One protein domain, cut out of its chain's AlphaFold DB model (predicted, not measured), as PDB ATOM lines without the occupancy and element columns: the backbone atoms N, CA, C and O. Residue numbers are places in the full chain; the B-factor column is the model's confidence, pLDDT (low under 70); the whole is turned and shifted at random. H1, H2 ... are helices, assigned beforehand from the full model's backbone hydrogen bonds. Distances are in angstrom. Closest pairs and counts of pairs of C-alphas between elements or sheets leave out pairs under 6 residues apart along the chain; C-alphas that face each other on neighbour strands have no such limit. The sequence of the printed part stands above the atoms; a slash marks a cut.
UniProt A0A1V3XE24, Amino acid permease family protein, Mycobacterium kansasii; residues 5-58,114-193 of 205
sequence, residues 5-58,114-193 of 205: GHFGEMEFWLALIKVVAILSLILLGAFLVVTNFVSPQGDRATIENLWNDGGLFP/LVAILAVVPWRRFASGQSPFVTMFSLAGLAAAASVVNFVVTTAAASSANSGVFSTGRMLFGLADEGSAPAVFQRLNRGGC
ATOM      1  N   GLY A   5     -23.977 -16.664  19.326       58.03
ATOM      2  CA  GLY A   5     -22.557 -16.366  19.105       58.03
ATOM      3  C   GLY A   5     -22.278 -15.333  18.003       58.03
ATOM      4  O   GLY A   5     -21.423 -14.472  18.186       58.03
ATOM      5  N   HIS A   6     -23.033 -15.338  16.894       59.31
ATOM      6  CA  HIS A   6     -22.816 -14.380  15.795       59.31
ATOM      7  C   HIS A   6     -23.227 -12.957  16.171       59.31
ATOM      8  O   HIS A   6     -22.672 -11.997  15.647       59.31
ATOM      9  N   PHE A   7     -24.188 -12.807  17.084       65.62
ATOM     10  CA  PHE A   7     -24.613 -11.493  17.551       65.62
ATOM     11  C   PHE A   7     -23.490 -10.777  18.316       65.62
ATOM     12  O   PHE A   7     -23.207  -9.614  18.037       65.62
ATOM     13  N   GLY A   8     -22.803 -11.490  19.216       65.81
ATOM     14  CA  GLY A   8     -21.694 -10.929  19.990       65.81
ATOM     15  C   GLY A   8     -20.487 -10.558  19.127       65.81
ATOM     16  O   GLY A   8     -19.900  -9.495  19.311       65.81
ATOM     17  N   GLU A   9     -20.146 -11.391  18.141       75.56
ATOM     18  CA  GLU A   9     -19.042 -11.106  17.218       75.56
ATOM     19  C   GLU A   9     -19.360  -9.897  16.323       75.56
ATOM     20  O   GLU A   9     -18.543  -8.986  16.200       75.56
ATOM     21  N   MET A  10     -20.581  -9.813  15.784       77.25
ATOM     22  CA  MET A  10     -21.037  -8.648  15.015       77.25
ATOM     23  C   MET A  10     -21.042  -7.363  15.849       77.25
ATOM     24  O   MET A  10     -20.618  -6.315  15.363       77.25
ATOM     25  N   GLU A  11     -21.485  -7.420  17.106       73.19
ATOM     26  CA  GLU A  11     -21.477  -6.257  17.999       73.19
ATOM     27  C   GLU A  11     -20.044  -5.802  18.320       73.19
ATOM     28  O   GLU A  11     -19.772  -4.600  18.328       73.19
ATOM     29  N   PHE A  12     -19.106  -6.741  18.473       80.81
ATOM     30  CA  PHE A  12     -17.683  -6.436  18.622       80.81
ATOM     31  C   PHE A  12     -17.112  -5.719  17.390       80.81
ATOM     32  O   PHE A  12     -16.470  -4.674  17.531       80.81
ATOM     33  N   TRP A  13     -17.391  -6.217  16.180       83.50
ATOM     34  CA  TRP A  13     -16.965  -5.565  14.935       83.50
ATOM     35  C   TRP A  13     -17.571  -4.164  14.781       83.50
ATOM     36  O   TRP A  13     -16.862  -3.212  14.448       83.50
ATOM     37  N   LEU A  14     -18.860  -4.003  15.092       82.44
ATOM     38  CA  LEU A  14     -19.524  -2.699  15.073       82.44
ATOM     39  C   LEU A  14     -18.937  -1.742  16.117       82.44
ATOM     40  O   LEU A  14     -18.760  -0.559  15.827       82.44
ATOM     41  N   ALA A  15     -18.599  -2.224  17.313       82.62
ATOM     42  CA  ALA A  15     -17.944  -1.419  18.341       82.62
ATOM     43  C   ALA A  15     -16.534  -0.978  17.916       82.62
ATOM     44  O   ALA A  15     -16.162   0.175  18.145       82.62
ATOM     45  N   LEU A  16     -15.772  -1.849  17.246       87.62
ATOM     46  CA  LEU A  16     -14.441  -1.517  16.735       87.62
ATOM     47  C   LEU A  16     -14.496  -0.370  15.717       87.62
ATOM     48  O   LEU A  16     -13.729   0.586  15.832       87.62
ATOM     49  N   ILE A  17     -15.444  -0.420  14.776       87.69
ATOM     50  CA  ILE A  17     -15.641   0.640  13.773       87.69
ATOM     51  C   ILE A  17     -15.921   1.993  14.451       87.69
ATOM     52  O   ILE A  17     -15.339   3.008  14.061       87.69
ATOM     53  N   LYS A  18     -16.755   2.015  15.504       87.00
ATOM     54  CA  LYS A  18     -17.049   3.236  16.283       87.00
ATOM     55  C   LYS A  18     -15.785   3.820  16.919       87.00
ATOM     56  O   LYS A  18     -15.547   5.022  16.824       87.00
ATOM     57  N   VAL A  19     -14.967   2.974  17.549       89.19
ATOM     58  CA  VAL A  19     -13.727   3.406  18.218       89.19
ATOM     59  C   VAL A  19     -12.724   3.957  17.208       89.19
ATOM     60  O   VAL A  19     -12.161   5.026  17.438       89.19
ATOM     61  N   VAL A  20     -12.535   3.277  16.074       90.44
ATOM     62  CA  VAL A  20     -11.639   3.745  15.004       90.44
ATOM     63  C   VAL A  20     -12.095   5.100  14.460       90.44
ATOM     64  O   VAL A  20     -11.264   5.984  14.280       90.44
ATOM     65  N   ALA A  21     -13.399   5.313  14.260       88.88
ATOM     66  CA  ALA A  21     -13.912   6.597  13.783       88.88
ATOM     67  C   ALA A  21     -13.627   7.755  14.758       88.88
ATOM     68  O   ALA A  21     -13.195   8.825  14.326       88.88
ATOM     69  N   ILE A  22     -13.813   7.537  16.065       90.56
ATOM     70  CA  ILE A  22     -13.507   8.547  17.091       90.56
ATOM     71  C   ILE A  22     -12.003   8.836  17.137       90.56
ATOM     72  O   ILE A  22     -11.605   9.999  17.177       90.56
ATOM     73  N   LEU A  23     -11.161   7.801  17.092       92.06
ATOM     74  CA  LEU A  23      -9.707   7.970  17.076       92.06
ATOM     75  C   LEU A  23      -9.244   8.758  15.847       92.06
ATOM     76  O   LEU A  23      -8.481   9.710  15.992       92.06
ATOM     77  N   SER A  24      -9.749   8.419  14.661       90.38
ATOM     78  CA  SER A  24      -9.457   9.151  13.425       90.38
ATOM     79  C   SER A  24      -9.863  10.619  13.518       90.38
ATOM     80  O   SER A  24      -9.123  11.481  13.052       90.38
ATOM     81  N   LEU A  25     -10.997  10.926  14.154       90.81
ATOM     82  CA  LEU A  25     -11.428  12.305  14.378       90.81
ATOM     83  C   LEU A  25     -10.484  13.060  15.316       90.81
ATOM     84  O   LEU A  25     -10.123  14.199  15.022       90.81
ATOM     85  N   ILE A  26     -10.077  12.445  16.430       93.06
ATOM     86  CA  ILE A  26      -9.161  13.076  17.392       93.06
ATOM     87  C   ILE A  26      -7.812  13.357  16.721       93.06
ATOM     88  O   ILE A  26      -7.283  14.462  16.841       93.06
ATOM     89  N   LEU A  27      -7.286  12.384  15.972       93.06
ATOM     90  CA  LEU A  27      -6.042  12.532  15.218       93.06
ATOM     91  C   LEU A  27      -6.153  13.614  14.141       93.06
ATOM     92  O   LEU A  27      -5.236  14.421  14.000       93.06
ATOM     93  N   LEU A  28      -7.276  13.673  13.421       91.06
ATOM     94  CA  LEU A  28      -7.518  14.704  12.417       91.06
ATOM     95  C   LEU A  28      -7.582  16.101  13.046       91.06
ATOM     96  O   LEU A  28      -6.939  17.019  12.547       91.06
ATOM     97  N   GLY A  29      -8.308  16.268  14.153       90.56
ATOM     98  CA  GLY A  29      -8.366  17.547  14.862       90.56
ATOM     99  C   GLY A  29      -6.997  17.992  15.362       90.56
ATOM    100  O   GLY A  29      -6.597  19.128  15.113       90.56
ATOM    101  N   ALA A  30      -6.233  17.082  15.972       91.94
ATOM    102  CA  ALA A  30      -4.861  17.364  16.386       91.94
ATOM    103  C   ALA A  30      -3.974  17.771  15.196       91.94
ATOM    104  O   ALA A  30      -3.240  18.753  15.283       91.94
ATOM    105  N   PHE A  31      -4.079  17.068  14.065       91.88
ATOM    106  CA  PHE A  31      -3.345  17.391  12.843       91.88
ATOM    107  C   PHE A  31      -3.690  18.788  12.300       91.88
ATOM    108  O   PHE A  31      -2.787  19.559  11.969       91.88
ATOM    109  N   LEU A  32      -4.974  19.151  12.245       89.75
ATOM    110  CA  LEU A  32      -5.423  20.465  11.767       89.75
ATOM    111  C   LEU A  32      -4.963  21.608  12.684       89.75
ATOM    112  O   LEU A  32      -4.567  22.665  12.193       89.75
ATOM    113  N   VAL A  33      -4.951  21.384  14.001       90.62
ATOM    114  CA  VAL A  33      -4.424  22.352  14.976       90.62
ATOM    115  C   VAL A  33      -2.909  22.523  14.825       90.62
ATOM    116  O   VAL A  33      -2.425  23.649  14.755       90.62
ATOM    117  N   VAL A  34      -2.145  21.429  14.710       90.94
ATOM    118  CA  VAL A  34      -0.676  21.492  14.546       90.94
ATOM    119  C   VAL A  34      -0.286  22.186  13.237       90.94
ATOM    120  O   VAL A  34       0.651  22.984  13.209       90.94
ATOM    121  N   THR A  35      -1.027  21.936  12.158       88.62
ATOM    122  CA  THR A  35      -0.790  22.563  10.847       88.62
ATOM    123  C   THR A  35      -1.308  24.000  10.741       88.62
ATOM    124  O   THR A  35      -1.115  24.625   9.701       88.62
ATOM    125  N   ASN A  36      -1.915  24.556  11.803       86.31
ATOM    126  CA  ASN A  36      -2.535  25.887  11.804       86.31
ATOM    127  C   ASN A  36      -3.506  26.077  10.625       86.31
ATOM    128  O   ASN A  36      -3.521  27.122   9.964       86.31
ATOM    129  N   PHE A  37      -4.303  25.044  10.343       86.50
ATOM    130  CA  PHE A  37      -5.243  25.046   9.231       86.50
ATOM    131  C   PHE A  37      -6.237  26.210   9.347       86.50
ATOM    132  O   PHE A  37      -6.786  26.476  10.417       86.50
ATOM    133  N   VAL A  38      -6.482  26.892   8.228       84.44
ATOM    134  CA  VAL A  38      -7.511  27.930   8.119       84.44
ATOM    135  C   VAL A  38      -8.674  27.339   7.344       84.44
ATOM    136  O   VAL A  38      -8.509  26.907   6.201       84.44
ATOM    137  N   SER A  39      -9.850  27.306   7.962       79.81
ATOM    138  CA  SER A  39     -11.057  26.831   7.302       79.81
ATOM    139  C   SER A  39     -11.402  27.725   6.101       79.81
ATOM    140  O   SER A  39     -11.073  28.915   6.099       79.81
ATOM    141  N   PRO A  40     -12.145  27.217   5.100       75.31
ATOM    142  CA  PRO A  40     -12.652  28.044   3.999       75.31
ATOM    143  C   PRO A  40     -13.505  29.241   4.456       75.31
ATOM    144  O   PRO A  40     -13.773  30.147   3.676       75.31
ATOM    145  N   GLN A  41     -13.949  29.238   5.716       72.62
ATOM    146  CA  GLN A  41     -14.766  30.277   6.343       72.62
ATOM    147  C   GLN A  41     -13.920  31.324   7.094       72.62
ATOM    148  O   GLN A  41     -14.488  32.251   7.673       72.62
ATOM    149  N   GLY A  42     -12.587  31.189   7.077       76.81
ATOM    150  CA  GLY A  42     -11.630  32.109   7.697       76.81
ATOM    151  C   GLY A  42     -11.268  31.782   9.149       76.81
ATOM    152  O   GLY A  42     -10.464  32.497   9.742       76.81
ATOM    153  N   ASP A  43     -11.820  30.710   9.721       81.88
ATOM    154  CA  ASP A  43     -11.570  30.337  11.116       81.88
ATOM    155  C   ASP A  43     -10.283  29.502  11.218       81.88
ATOM    156  O   ASP A  43     -10.087  28.543  10.468       81.88
ATOM    157  N   ARG A  44      -9.394  29.860  12.146       85.12
ATOM    158  CA  ARG A  44      -8.141  29.133  12.395       85.12
ATOM    159  C   ARG A  44      -8.357  27.987  13.369       85.12
ATOM    160  O   ARG A  44      -8.947  28.196  14.423       85.12
ATOM    161  N   ALA A  45      -7.804  26.818  13.063       88.38
ATOM    162  CA  ALA A  45      -7.731  25.708  14.001       88.38
ATOM    163  C   ALA A  45      -6.712  26.027  15.108       88.38
ATOM    164  O   ALA A  45      -5.505  26.050  14.870       88.38
ATOM    165  N   THR A  46      -7.200  26.291  16.317       88.62
ATOM    166  CA  THR A  46      -6.392  26.602  17.499       88.62
ATOM    167  C   THR A  46      -7.099  26.133  18.767       88.62
ATOM    168  O   THR A  46      -8.324  26.167  18.866       88.62
ATOM    169  N   ILE A  47      -6.325  25.738  19.779       87.81
ATOM    170  CA  ILE A  47      -6.857  25.366  21.101       87.81
ATOM    171  C   ILE A  47      -7.615  26.542  21.731       87.81
ATOM    172  O   ILE A  47      -8.566  26.337  22.478       87.81
ATOM    173  N   GLU A  48      -7.254  27.776  21.383       87.06
ATOM    174  CA  GLU A  48      -7.918  28.959  21.922       87.06
ATOM    175  C   GLU A  48      -9.404  29.062  21.526       87.06
ATOM    176  O   GLU A  48     -10.184  29.710  22.225       87.06
ATOM    177  N   ASN A  49      -9.847  28.360  20.472       86.69
ATOM    178  CA  ASN A  49     -11.267  28.282  20.103       86.69
ATOM    179  C   ASN A  49     -12.146  27.671  21.211       86.69
ATOM    180  O   ASN A  49     -13.363  27.855  21.197       86.69
ATOM    181  N   LEU A  50     -11.556  26.987  22.202       84.31
ATOM    182  CA  LEU A  50     -12.286  26.483  23.368       84.31
ATOM    183  C   LEU A  50     -12.827  27.607  24.269       84.31
ATOM    184  O   LEU A  50     -13.791  27.371  24.996       84.31
ATOM    185  N   TRP A  51     -12.220  28.799  24.256       85.75
ATOM    186  CA  TRP A  51     -12.572  29.885  25.183       85.75
ATOM    187  C   TRP A  51     -12.627  31.288  24.562       85.75
ATOM    188  O   TRP A  51     -13.151  32.200  25.201       85.75
ATOM    189  N   ASN A  52     -12.140  31.495  23.336       81.38
ATOM    190  CA  ASN A  52     -12.059  32.827  22.714       81.38
ATOM    191  C   ASN A  52     -13.428  33.483  22.428       81.38
ATOM    192  O   ASN A  52     -13.512  34.700  22.283       81.38
ATOM    193  N   ASP A  53     -14.518  32.716  22.405       78.88
ATOM    194  CA  ASP A  53     -15.845  33.175  21.977       78.88
ATOM    195  C   ASP A  53     -16.809  33.493  23.130       78.88
ATOM    196  O   ASP A  53     -17.973  33.090  23.111       78.88
ATOM    197  N   GLY A  54     -16.328  34.238  24.127       72.81
ATOM    198  CA  GLY A  54     -17.105  34.600  25.322       72.81
ATOM    199  C   GLY A  54     -16.792  33.747  26.556       72.81
ATOM    200  O   GLY A  54     -17.597  33.691  27.485       72.81
ATOM    201  N   GLY A  55     -15.625  33.094  26.582       82.12
ATOM    202  CA  GLY A  55     -15.164  32.275  27.701       82.12
ATOM    203  C   GLY A  55     -15.869  30.922  27.789       82.12
ATOM    204  O   GLY A  55     -16.428  30.425  26.816       82.12
ATOM    205  N   LEU A  56     -15.852  30.321  28.982       78.00
ATOM    206  CA  LEU A  56     -16.483  29.018  29.248       78.00
ATOM    207  C   LEU A  56     -18.016  29.088  29.370       78.00
ATOM    208  O   LEU A  56     -18.683  28.064  29.254       78.00
ATOM    209  N   PHE A  57     -18.582  30.282  29.588       83.62
ATOM    210  CA  PHE A  57     -20.024  30.487  29.784       83.62
ATOM    211  C   PHE A  57     -20.609  31.540  28.827       83.62
ATOM    212  O   PHE A  57     -21.231  32.502  29.284       83.62
ATOM    213  N   PRO A  58     -20.473  31.373  27.496       82.50
ATOM    214  CA  PRO A  58     -20.891  32.393  26.534       82.50
ATOM    215  C   PRO A  58     -22.413  32.596  26.481       82.50
ATOM    216  O   PRO A  58     -22.884  33.666  26.113       82.50
ATOM    217  N   LEU A 114     -14.716  16.165  21.608       91.25
ATOM    218  CA  LEU A 114     -15.205  17.540  21.758       91.25
ATOM    219  C   LEU A 114     -14.079  18.565  21.637       91.25
ATOM    220  O   LEU A 114     -14.223  19.531  20.893       91.25
ATOM    221  N   VAL A 115     -12.956  18.344  22.319       92.75
ATOM    222  CA  VAL A 115     -11.782  19.222  22.235       92.75
ATOM    223  C   VAL A 115     -11.264  19.277  20.800       92.75
ATOM    224  O   VAL A 115     -11.032  20.364  20.288       92.75
ATOM    225  N   ALA A 116     -11.139  18.131  20.125       93.06
ATOM    226  CA  ALA A 116     -10.688  18.079  18.736       93.06
ATOM    227  C   ALA A 116     -11.619  18.849  17.782       93.06
ATOM    228  O   ALA A 116     -11.139  19.564  16.907       93.06
ATOM    229  N   ILE A 117     -12.938  18.734  17.958       90.94
ATOM    230  CA  ILE A 117     -13.938  19.438  17.141       90.94
ATOM    231  C   ILE A 117     -13.897  20.947  17.413       90.94
ATOM    232  O   ILE A 117     -13.796  21.737  16.475       90.94
ATOM    233  N   LEU A 118     -13.960  21.345  18.687       90.69
ATOM    234  CA  LEU A 118     -14.043  22.749  19.096       90.69
ATOM    235  C   LEU A 118     -12.735  23.507  18.871       90.69
ATOM    236  O   LEU A 118     -12.773  24.704  18.613       90.69
ATOM    237  N   ALA A 119     -11.586  22.830  18.919       90.94
ATOM    238  CA  ALA A 119     -10.309  23.443  18.571       90.94
ATOM    239  C   ALA A 119     -10.228  23.791  17.075       90.94
ATOM    240  O   ALA A 119      -9.578  24.762  16.700       90.94
ATOM    241  N   VAL A 120     -10.892  23.035  16.196       88.44
ATOM    242  CA  VAL A 120     -10.849  23.292  14.748       88.44
ATOM    243  C   VAL A 120     -11.936  24.263  14.305       88.44
ATOM    244  O   VAL A 120     -11.663  25.148  13.496       88.44
ATOM    245  N   VAL A 121     -13.158  24.103  14.814       86.31
ATOM    246  CA  VAL A 121     -14.311  24.912  14.411       86.31
ATOM    247  C   VAL A 121     -14.927  25.588  15.637       86.31
ATOM    248  O   VAL A 121     -15.404  24.887  16.534       86.31
ATOM    249  N   PRO A 122     -14.991  26.932  15.660       87.56
ATOM    250  CA  PRO A 122     -15.671  27.678  16.711       87.56
ATOM    251  C   PRO A 122     -17.114  27.211  16.923       87.56
ATOM    252  O   PRO A 122     -17.865  27.022  15.960       87.56
ATOM    253  N   TRP A 123     -17.548  27.089  18.181       85.38
ATOM    254  CA  TRP A 123     -18.857  26.514  18.529       85.38
ATOM    255  C   TRP A 123     -20.047  27.230  17.860       85.38
ATOM    256  O   TRP A 123     -21.061  26.605  17.555       85.38
ATOM    257  N   ARG A 124     -19.907  28.529  17.562       82.69
ATOM    258  CA  ARG A 124     -20.912  29.358  16.871       82.69
ATOM    259  C   ARG A 124     -21.192  28.956  15.417       82.69
ATOM    260  O   ARG A 124     -22.199  29.377  14.856       82.69
ATOM    261  N   ARG A 125     -20.302  28.184  14.783       79.69
ATOM    262  CA  ARG A 125     -20.442  27.743  13.383       79.69
ATOM    263  C   ARG A 125     -21.275  26.475  13.235       79.69
ATOM    264  O   ARG A 125     -21.672  26.144  12.118       79.69
ATOM    265  N   PHE A 126     -21.559  25.769  14.328       80.62
ATOM    266  CA  PHE A 126     -22.421  24.593  14.281       80.62
ATOM    267  C   PHE A 126     -23.882  25.022  14.127       80.62
ATOM    268  O   PHE A 126     -24.585  25.294  15.096       80.62
ATOM    269  N   ALA A 127     -24.329  25.099  12.873       67.12
ATOM    270  CA  ALA A 127     -25.728  25.306  12.535       67.12
ATOM    271  C   ALA A 127     -26.565  24.057  12.855       67.12
ATOM    272  O   ALA A 127     -26.098  22.917  12.759       67.12
ATOM    273  N   SER A 128     -27.839  24.272  13.181       65.56
ATOM    274  CA  SER A 128     -28.813  23.201  13.394       65.56
ATOM    275  C   SER A 128     -28.915  22.296  12.160       65.56
ATOM    276  O   SER A 128     -29.229  22.767  11.069       65.56
ATOM    277  N   GLY A 129     -28.676  20.993  12.342       70.31
ATOM    278  CA  GLY A 129     -28.862  19.965  11.308       70.31
ATOM    279  C   GLY A 129     -27.584  19.442  10.647       70.31
ATOM    280  O   GLY A 129     -27.662  18.480   9.888       70.31
ATOM    281  N   GLN A 130     -26.412  20.011  10.944       75.25
ATOM    282  CA  GLN A 130     -25.126  19.463  10.499       75.25
ATOM    283  C   GLN A 130     -24.440  18.709  11.639       75.25
ATOM    284  O   GLN A 130     -24.377  19.191  12.767       75.25
ATOM    285  N   SER A 131     -23.924  17.514  11.346       83.62
ATOM    286  CA  SER A 131     -23.166  16.732  12.323       83.62
ATOM    287  C   SER A 131     -21.750  17.302  12.453       83.62
ATOM    288  O   SER A 131     -21.018  17.277  11.459       83.62
ATOM    289  N   PRO A 132     -21.313  17.735  13.652       85.38
ATOM    290  CA  PRO A 132     -19.958  18.246  13.871       85.38
ATOM    291  C   PRO A 132     -18.866  17.261  13.440       85.38
ATOM    292  O   PRO A 132     -17.823  17.659  12.923       85.38
ATOM    293  N   PHE A 133     -19.147  15.962  13.590       85.69
ATOM    294  CA  PHE A 133     -18.287  14.879  13.125       85.69
ATOM    295  C   PHE A 133     -18.096  14.946  11.610       85.69
ATOM    296  O   PHE A 133     -16.970  14.940  11.132       85.69
ATOM    297  N   VAL A 134     -19.185  15.062  10.848       86.38
ATOM    298  CA  VAL A 134     -19.145  15.115   9.378       86.38
ATOM    299  C   VAL A 134     -18.486  16.410   8.904       86.38
ATOM    300  O   VAL A 134     -17.657  16.374   7.995       86.38
ATOM    301  N   THR A 135     -18.792  17.542   9.545       86.00
ATOM    302  CA  THR A 135     -18.191  18.845   9.226       86.00
ATOM    303  C   THR A 135     -16.666  18.800   9.314       86.00
ATOM    304  O   THR A 135     -15.997  19.269   8.396       86.00
ATOM    305  N   MET A 136     -16.112  18.172  10.353       84.94
ATOM    306  CA  MET A 136     -14.662  18.024  10.524       84.94
ATOM    307  C   MET A 136     -13.978  17.302   9.354       84.94
ATOM    308  O   MET A 136     -12.986  17.793   8.819       84.94
ATOM    309  N   PHE A 137     -14.517  16.164   8.909       84.88
ATOM    310  CA  PHE A 137     -13.932  15.416   7.787       84.88
ATOM    311  C   PHE A 137     -14.128  16.116   6.439       84.88
ATOM    312  O   PHE A 137     -13.254  16.042   5.574       84.88
ATOM    313  N   SER A 138     -15.235  16.843   6.272       84.88
ATOM    314  CA  SER A 138     -15.468  17.671   5.086       84.88
ATOM    315  C   SER A 138     -14.457  18.815   4.974       84.88
ATOM    316  O   SER A 138     -13.972  19.088   3.877       84.88
ATOM    317  N   LEU A 139     -14.097  19.458   6.092       79.19
ATOM    318  CA  LEU A 139     -13.113  20.549   6.118       79.19
ATOM    319  C   LEU A 139     -11.707  20.096   5.715       79.19
ATOM    320  O   LEU A 139     -10.979  20.857   5.086       79.19
ATOM    321  N   ALA A 140     -11.351  18.845   6.007       76.19
ATOM    322  CA  ALA A 140     -10.089  18.243   5.589       76.19
ATOM    323  C   ALA A 140     -10.036  17.882   4.085       76.19
ATOM    324  O   ALA A 140      -9.073  17.263   3.637       76.19
ATOM    325  N   GLY A 141     -11.070  18.219   3.301       72.19
ATOM    326  CA  GLY A 141     -11.151  17.908   1.868       72.19
ATOM    327  C   GLY A 141     -11.482  16.443   1.565       72.19
ATOM    328  O   GLY A 141     -11.485  16.025   0.409       72.19
ATOM    329  N   LEU A 142     -11.800  15.649   2.588       74.62
ATOM    330  CA  LEU A 142     -12.079  14.222   2.471       74.62
ATOM    331  C   LEU A 142     -13.591  13.992   2.353       74.62
ATOM    332  O   LEU A 142     -14.215  13.413   3.242       74.62
ATOM    333  N   ALA A 143     -14.199  14.418   1.240       75.25
ATOM    334  CA  ALA A 143     -15.641  14.245   1.007       75.25
ATOM    335  C   ALA A 143     -16.091  12.772   1.126       75.25
ATOM    336  O   ALA A 143     -17.161  12.479   1.660       75.25
ATOM    337  N   ALA A 144     -15.237  11.832   0.706       79.25
ATOM    338  CA  ALA A 144     -15.464  10.401   0.895       79.25
ATOM    339  C   ALA A 144     -15.398   9.970   2.376       79.25
ATOM    340  O   ALA A 144     -16.143   9.090   2.791       79.25
ATOM    341  N   ALA A 145     -14.554  10.596   3.204       79.62
ATOM    342  CA  ALA A 145     -14.512  10.296   4.636       79.62
ATOM    343  C   ALA A 145     -15.740  10.855   5.368       79.62
ATOM    344  O   ALA A 145     -16.246  10.216   6.288       79.62
ATOM    345  N   ALA A 146     -16.259  12.008   4.936       82.69
ATOM    346  CA  ALA A 146     -17.467  12.604   5.500       82.69
ATOM    347  C   ALA A 146     -18.692  11.677   5.366       82.69
ATOM    348  O   ALA A 146     -19.440  11.488   6.331       82.69
ATOM    349  N   SER A 147     -18.873  11.038   4.203       85.62
ATOM    350  CA  SER A 147     -19.962  10.074   3.989       85.62
ATOM    351  C   SER A 147     -19.765   8.784   4.789       85.62
ATOM    352  O   SER A 147     -20.720   8.300   5.401       85.62
ATOM    353  N   VAL A 148     -18.532   8.270   4.866       86.94
ATOM    354  CA  VAL A 148     -18.189   7.108   5.704       86.94
ATOM    355  C   VAL A 148     -18.495   7.389   7.172       86.94
ATOM    356  O   VAL A 148     -19.116   6.569   7.839       86.94
ATOM    357  N   VAL A 149     -18.127   8.561   7.685       87.31
ATOM    358  CA  VAL A 149     -18.373   8.923   9.087       87.31
ATOM    359  C   VAL A 149     -19.865   9.049   9.369       87.31
ATOM    360  O   VAL A 149     -20.330   8.550  10.391       87.31
ATOM    361  N   ASN A 150     -20.644   9.626   8.452       89.25
ATOM    362  CA  ASN A 150     -22.101   9.654   8.585       89.25
ATOM    363  C   ASN A 150     -22.705   8.234   8.621       89.25
ATOM    364  O   ASN A 150     -23.564   7.924   9.451       89.25
ATOM    365  N   PHE A 151     -22.208   7.332   7.772       88.50
ATOM    366  CA  PHE A 151     -22.596   5.923   7.797       88.50
ATOM    367  C   PHE A 151     -22.224   5.239   9.124       88.50
ATOM    368  O   PHE A 151     -23.032   4.507   9.698       88.50
ATOM    369  N   VAL A 152     -21.033   5.517   9.663       89.62
ATOM    370  CA  VAL A 152     -20.603   4.985  10.962       89.62
ATOM    371  C   VAL A 152     -21.490   5.507  12.090       89.62
ATOM    372  O   VAL A 152     -21.932   4.709  12.910       89.62
ATOM    373  N   VAL A 153     -21.798   6.806  12.131       88.19
ATOM    374  CA  VAL A 153     -22.639   7.406  13.184       88.19
ATOM    375  C   VAL A 153     -24.062   6.847  13.148       88.19
ATOM    376  O   VAL A 153     -24.609   6.486  14.191       88.19
ATOM    377  N   THR A 154     -24.655   6.709  11.963       89.00
ATOM    378  CA  THR A 154     -26.009   6.144  11.820       89.00
ATOM    379  C   THR A 154     -26.050   4.661  12.194       89.00
ATOM    380  O   THR A 154     -26.916   4.244  12.965       89.00
ATOM    381  N   THR A 155     -25.066   3.875  11.751       88.44
ATOM    382  CA  THR A 155     -24.920   2.467  12.153       88.44
ATOM    383  C   THR A 155     -24.665   2.342  13.658       88.44
ATOM    384  O   THR A 155     -25.192   1.442  14.314       88.44
ATOM    385  N   ALA A 156     -23.896   3.265  14.239       87.12
ATOM    386  CA  ALA A 156     -23.622   3.291  15.665       87.12
ATOM    387  C   ALA A 156     -24.883   3.520  16.490       87.12
ATOM    388  O   ALA A 156     -25.089   2.787  17.460       87.12
ATOM    389  N   ALA A 157     -25.714   4.479  16.076       88.25
ATOM    390  CA  ALA A 157     -27.004   4.762  16.688       88.25
ATOM    391  C   ALA A 157     -27.957   3.563  16.570       88.25
ATOM    392  O   ALA A 157     -28.549   3.157  17.569       88.25
ATOM    393  N   ALA A 158     -28.046   2.942  15.388       87.81
ATOM    394  CA  ALA A 158     -28.878   1.758  15.168       87.81
ATOM    395  C   ALA A 158     -28.440   0.561  16.033       87.81
ATOM    396  O   ALA A 158     -29.272  -0.104  16.648       87.81
ATOM    397  N   SER A 159     -27.130   0.320  16.134       85.31
ATOM    398  CA  SER A 159     -26.553  -0.717  16.995       85.31
ATOM    399  C   SER A 159     -26.873  -0.470  18.473       85.31
ATOM    400  O   SER A 159     -27.372  -1.377  19.134       85.31
ATOM    401  N   SER A 160     -26.665   0.752  18.977       84.62
ATOM    402  CA  SER A 160     -26.984   1.089  20.372       84.62
ATOM    403  C   SER A 160     -28.486   0.985  20.663       84.62
ATOM    404  O   SER A 160     -28.873   0.491  21.720       84.62
ATOM    405  N   ALA A 161     -29.343   1.381  19.714       86.19
ATOM    406  CA  ALA A 161     -30.792   1.227  19.835       86.19
ATOM    407  C   ALA A 161     -31.206  -0.251  19.917       86.19
ATOM    408  O   ALA A 161     -32.056  -0.603  20.734       86.19
ATOM    409  N   ASN A 162     -30.582  -1.131  19.128       83.44
ATOM    410  CA  ASN A 162     -30.870  -2.563  19.167       83.44
ATOM    411  C   ASN A 162     -30.501  -3.192  20.523       83.44
ATOM    412  O   ASN A 162     -31.325  -3.892  21.117       83.44
ATOM    413  N   SER A 163     -29.307  -2.902  21.054       78.56
ATOM    414  CA  SER A 163     -28.892  -3.378  22.384       78.56
ATOM    415  C   SER A 163     -29.772  -2.783  23.499       78.56
ATOM    416  O   SER A 163     -30.122  -3.481  24.455       78.56
ATOM    417  N   GLY A 164     -30.221  -1.531  23.345       80.88
ATOM    418  CA  GLY A 164     -31.171  -0.880  24.255       80.88
ATOM    419  C   GLY A 164     -32.548  -1.556  24.284       80.88
ATOM    420  O   GLY A 164     -33.074  -1.837  25.364       80.88
ATOM    421  N   VAL A 165     -33.114  -1.893  23.120       80.56
ATOM    422  CA  VAL A 165     -34.388  -2.634  23.023       80.56
ATOM    423  C   VAL A 165     -34.253  -4.025  23.644       80.56
ATOM    424  O   VAL A 165     -35.134  -4.453  24.394       80.56
ATOM    425  N   PHE A 166     -33.138  -4.714  23.387       76.19
ATOM    426  CA  PHE A 166     -32.872  -6.037  23.950       76.19
ATOM    427  C   PHE A 166     -32.803  -6.016  25.485       76.19
ATOM    428  O   PHE A 166     -33.472  -6.814  26.147       76.19
ATOM    429  N   SER A 167     -32.056  -5.073  26.067       74.50
ATOM    430  CA  SER A 167     -31.952  -4.961  27.527       74.50
ATOM    431  C   SER A 167     -33.257  -4.510  28.176       74.50
ATOM    432  O   SER A 167     -33.632  -5.043  29.219       74.50
ATOM    433  N   THR A 168     -33.983  -3.575  27.556       79.12
ATOM    434  CA  THR A 168     -35.293  -3.134  28.065       79.12
ATOM    435  C   THR A 168     -36.273  -4.303  28.114       79.12
ATOM    436  O   THR A 168     -36.984  -4.470  29.101       79.12
ATOM    437  N   GLY A 169     -36.266  -5.167  27.092       77.69
ATOM    438  CA  GLY A 169     -37.069  -6.388  27.085       77.69
ATOM    439  C   GLY A 169     -36.735  -7.329  28.247       77.69
ATOM    440  O   GLY A 169     -37.646  -7.824  28.907       77.69
ATOM    441  N   ARG A 170     -35.444  -7.537  28.548       74.44
ATOM    442  CA  ARG A 170     -35.005  -8.362  29.691       74.44
ATOM    443  C   ARG A 170     -35.403  -7.765  31.038       74.44
ATOM    444  O   ARG A 170     -35.902  -8.487  31.894       74.44
ATOM    445  N   MET A 171     -35.216  -6.460  31.213       79.12
ATOM    446  CA  MET A 171     -35.595  -5.767  32.444       79.12
ATOM    447  C   MET A 171     -37.110  -5.831  32.671       79.12
ATOM    448  O   MET A 171     -37.561  -6.121  33.774       79.12
ATOM    449  N   LEU A 172     -37.901  -5.642  31.612       79.94
ATOM    450  CA  LEU A 172     -39.358  -5.720  31.672       79.94
ATOM    451  C   LEU A 172     -39.864  -7.143  31.949       79.94
ATOM    452  O   LEU A 172     -40.857  -7.306  32.654       79.94
ATOM    453  N   PHE A 173     -39.179  -8.167  31.430       76.56
ATOM    454  CA  PHE A 173     -39.452  -9.565  31.766       76.56
ATOM    455  C   PHE A 173     -39.179  -9.848  33.250       76.56
ATOM    456  O   PHE A 173     -40.047 -10.408  33.911       76.56
ATOM    457  N   GLY A 174     -38.030  -9.412  33.785       76.69
ATOM    458  CA  GLY A 174     -37.698  -9.574  35.209       76.69
ATOM    459  C   GLY A 174     -38.710  -8.889  36.130       76.69
ATOM    460  O   GLY A 174     -39.221  -9.508  37.057       76.69
ATOM    461  N   LEU A 175     -39.108  -7.654  35.801       80.00
ATOM    462  CA  LEU A 175     -40.161  -6.944  36.536       80.00
ATOM    463  C   LEU A 175     -41.514  -7.663  36.469       80.00
ATOM    464  O   LEU A 175     -42.287  -7.609  37.423       80.00
ATOM    465  N   ALA A 176     -41.834  -8.307  35.345       80.69
ATOM    466  CA  ALA A 176     -43.078  -9.050  35.204       80.69
ATOM    467  C   ALA A 176     -43.043 -10.363  35.993       80.69
ATOM    468  O   ALA A 176     -44.056 -10.724  36.583       80.69
ATOM    469  N   ASP A 177     -41.903 -11.056  36.036       77.88
ATOM    470  CA  ASP A 177     -41.678 -12.255  36.860       77.88
ATOM    471  C   ASP A 177     -41.845 -11.949  38.361       77.88
ATOM    472  O   ASP A 177     -42.559 -12.657  39.065       77.88
ATOM    473  N   GLU A 178     -41.328 -10.803  38.814       79.62
ATOM    474  CA  GLU A 178     -41.505 -10.281  40.180       79.62
ATOM    475  C   GLU A 178     -42.909  -9.693  40.453       79.62
ATOM    476  O   GLU A 178     -43.172  -9.167  41.534       79.62
ATOM    477  N   GLY A 179     -43.827  -9.736  39.480       79.38
ATOM    478  CA  GLY A 179     -45.198  -9.220  39.608       79.38
ATOM    479  C   GLY A 179     -45.326  -7.689  39.595       79.38
ATOM    480  O   GLY A 179     -46.426  -7.165  39.759       79.38
ATOM    481  N   SER A 180     -44.227  -6.967  39.360       82.38
ATOM    482  CA  SER A 180     -44.162  -5.497  39.305       82.38
ATOM    483  C   SER A 180     -44.476  -4.914  37.917       82.38
ATOM    484  O   SER A 180     -44.618  -3.701  37.770       82.38
ATOM    485  N   ALA A 181     -44.618  -5.757  36.888       82.56
ATOM    486  CA  ALA A 181     -45.068  -5.377  35.548       82.56
ATOM    487  C   ALA A 181     -46.176  -6.319  35.027       82.56
ATOM    488  O   ALA A 181     -46.303  -7.451  35.498       82.56
ATOM    489  N   PRO A 182     -47.000  -5.890  34.045       77.88
ATOM    490  CA  PRO A 182     -48.095  -6.704  33.516       77.88
ATOM    491  C   PRO A 182     -47.644  -8.095  33.043       77.88
ATOM    492  O   PRO A 182     -46.713  -8.209  32.248       77.88
ATOM    493  N   ALA A 183     -48.384  -9.146  33.423       73.44
ATOM    494  CA  ALA A 183     -48.090 -10.553  33.092       73.44
ATOM    495  C   ALA A 183     -47.998 -10.856  31.579       73.44
ATOM    496  O   ALA A 183     -47.474 -11.885  31.159       73.44
ATOM    497  N   VAL A 184     -48.473  -9.937  30.732       71.31
ATOM    498  CA  VAL A 184     -48.243  -9.954  29.279       71.31
ATOM    499  C   VAL A 184     -46.750 -10.051  28.950       71.31
ATOM    500  O   VAL A 184     -46.383 -10.699  27.968       71.31
ATOM    501  N   PHE A 185     -45.896  -9.447  29.775       70.50
ATOM    502  CA  PHE A 185     -44.458  -9.407  29.561       70.50
ATOM    503  C   PHE A 185     -43.714 -10.677  30.020       70.50
ATOM    504  O   PHE A 185     -42.548 -10.841  29.682       70.50
ATOM    505  N   GLN A 186     -44.392 -11.632  30.673       64.69
ATOM    506  CA  GLN A 186     -43.823 -12.939  31.048       64.69
ATOM    507  C   GLN A 186     -43.792 -13.958  29.884       64.69
ATOM    508  O   GLN A 186     -43.232 -15.045  30.013       64.69
ATOM    509  N   ARG A 187     -44.406 -13.668  28.724       59.12
ATOM    510  CA  ARG A 187     -44.478 -14.627  27.600       59.12
ATOM    511  C   ARG A 187     -43.361 -14.415  26.574       59.12
ATOM    512  O   ARG A 187     -43.432 -13.527  25.722       59.12
ATOM    513  N   LEU A 188     -42.377 -15.312  26.593       57.09
ATOM    514  CA  LEU A 188     -41.314 -15.405  25.586       57.09
ATOM    515  C   LEU A 188     -41.765 -16.257  24.382       57.09
ATOM    516  O   LEU A 188     -42.373 -17.318  24.533       57.09
ATOM    517  N   ASN A 189     -41.471 -15.810  23.159       48.41
ATOM    518  CA  ASN A 189     -41.573 -16.635  21.950       48.41
ATOM    519  C   ASN A 189     -40.399 -17.640  21.895       48.41
ATOM    520  O   ASN A 189     -39.375 -17.409  22.534       48.41
ATOM    521  N   ARG A 190     -40.478 -18.707  21.080       39.09
ATOM    522  CA  ARG A 190     -39.441 -19.772  20.955       39.09
ATOM    523  C   ARG A 190     -38.013 -19.284  20.623       39.09
ATOM    524  O   ARG A 190     -37.084 -20.076  20.674       39.09
ATOM    525  N   GLY A 191     -37.837 -18.006  20.274       50.50
ATOM    526  CA  GLY A 191     -36.544 -17.350  20.046       50.50
ATOM    527  C   GLY A 191     -36.117 -16.345  21.127       50.50
ATOM    528  O   GLY A 191     -35.244 -15.535  20.845       50.50
ATOM    529  N   GLY A 192     -36.747 -16.331  22.308       50.72
ATOM    530  CA  GLY A 192     -36.370 -15.454  23.428       50.72
ATOM    531  C   GLY A 192     -36.866 -14.004  23.335       50.72
ATOM    532  O   GLY A 192     -36.411 -13.160  24.096       50.72
ATOM    533  N   CYS A 193     -37.795 -13.697  22.423       43.03
ATOM    534  CA  CYS A 193     -38.354 -12.351  22.257       43.03
ATOM    535  C   CYS A 193     -39.786 -12.274  22.810       43.03
ATOM    536  O   CYS A 193     -40.581 -13.194  22.593       43.03
TER     537      CYS A 193
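Overview. This is residues 5 to 58 and 114 to 193 of the 205 residues of the protein "Amino acid permease family protein" of Mycobacterium kansasii (UniProt A0A1V3XE24). Two long helices, H1 and H5, cross as an X at 43 degrees, running opposite ways, and three short helices cluster at one end of the model. There H3 packs on the last part of H1, H2 packs on H3, and H4 packs on H1, H3 and the first part of H5; H5 runs on past the crossing to the small H6 at the far end. The printed part has 134 residues with six named helices, H1 to H6 in that order along the chain, and no named strand: all helix. It is only just loose, close to extended, with a radius of gyration of the C-alphas of 21.2 A, and its outline is elongated, spanning 61 by 35 by 21 A.

Arrangement. H5, residues 143 to 177, touches H1, residues 5 to 34, at a steep tilt of 43 degrees, opposite ways. They touch with residues 149 to 159 of H5 and residues 11 to 21 of H1 alone; the closest C-alphas, those of Ala 156 and Lys 18, are 6.6 A apart. With residues 143 to 150 alone, H5 touches H4, residues 132 to 139; these two form a helical hairpin at a shallow tilt of 14 degrees, with the C-alphas of Val 134 and Ala 146 closest at 4.9 A. H4 also touches residues 25 to 29 of H1 alone, at a steep tilt of 55 degrees, the same way; the closest C-alphas, of Leu 25 and Phe 133, are 7.4 A apart. H3, residues 114 to 120, touches residues 25 to 33 of H1 alone, at a steep tilt of 37 degrees, only just past shallow; the C-alphas of Gly 29 and Ala 116 are closest at 4.5 A. H2, residues 47 to 50, touches H3, the closest C-alphas being those of Ile 47 and Ala 119 at 4.7 A. At the other end H6, residues 183 to 186, touches residues 172 to 177 of H5 alone, with the C-alphas of Phe 173 and Phe 185 closest at 5.5 A. H1 and H6 are apart, and so are H3 and H5. In H1 and H5 each O i to N i+4 pair is within hydrogen-bond range, against 2 of 3 in H3 and 3 of 4 in H4; H2 and H6 are too short for such a pair.

Along the chain. H5 measures 51.6 A from C-alpha 143 at (-15.641, 14.245, 1.007) to C-alpha 177 at (-41.678, -12.255, 36.860). H1 measures 44.0 A and begins with C-alpha 5 at (-22.557, -16.366, 19.105). H4 measures 10.6 A, H3 10.1 A, H2 6.0 A and H6 5.3 A.

Size, cuts and confidence. The two C-alphas farthest apart, of Asn 36 and Ala 183, are 62.1 A apart. Residues 59 to 113 are not printed, and C-alphas 58 and 114 are 16.6 A apart across this cut. The links H1 to H2 and H3 to H4 are long. Mean pLDDT of the printed part is 80.8; residues 5 to 8, 127 to 128 and 186 to 193 are under 70.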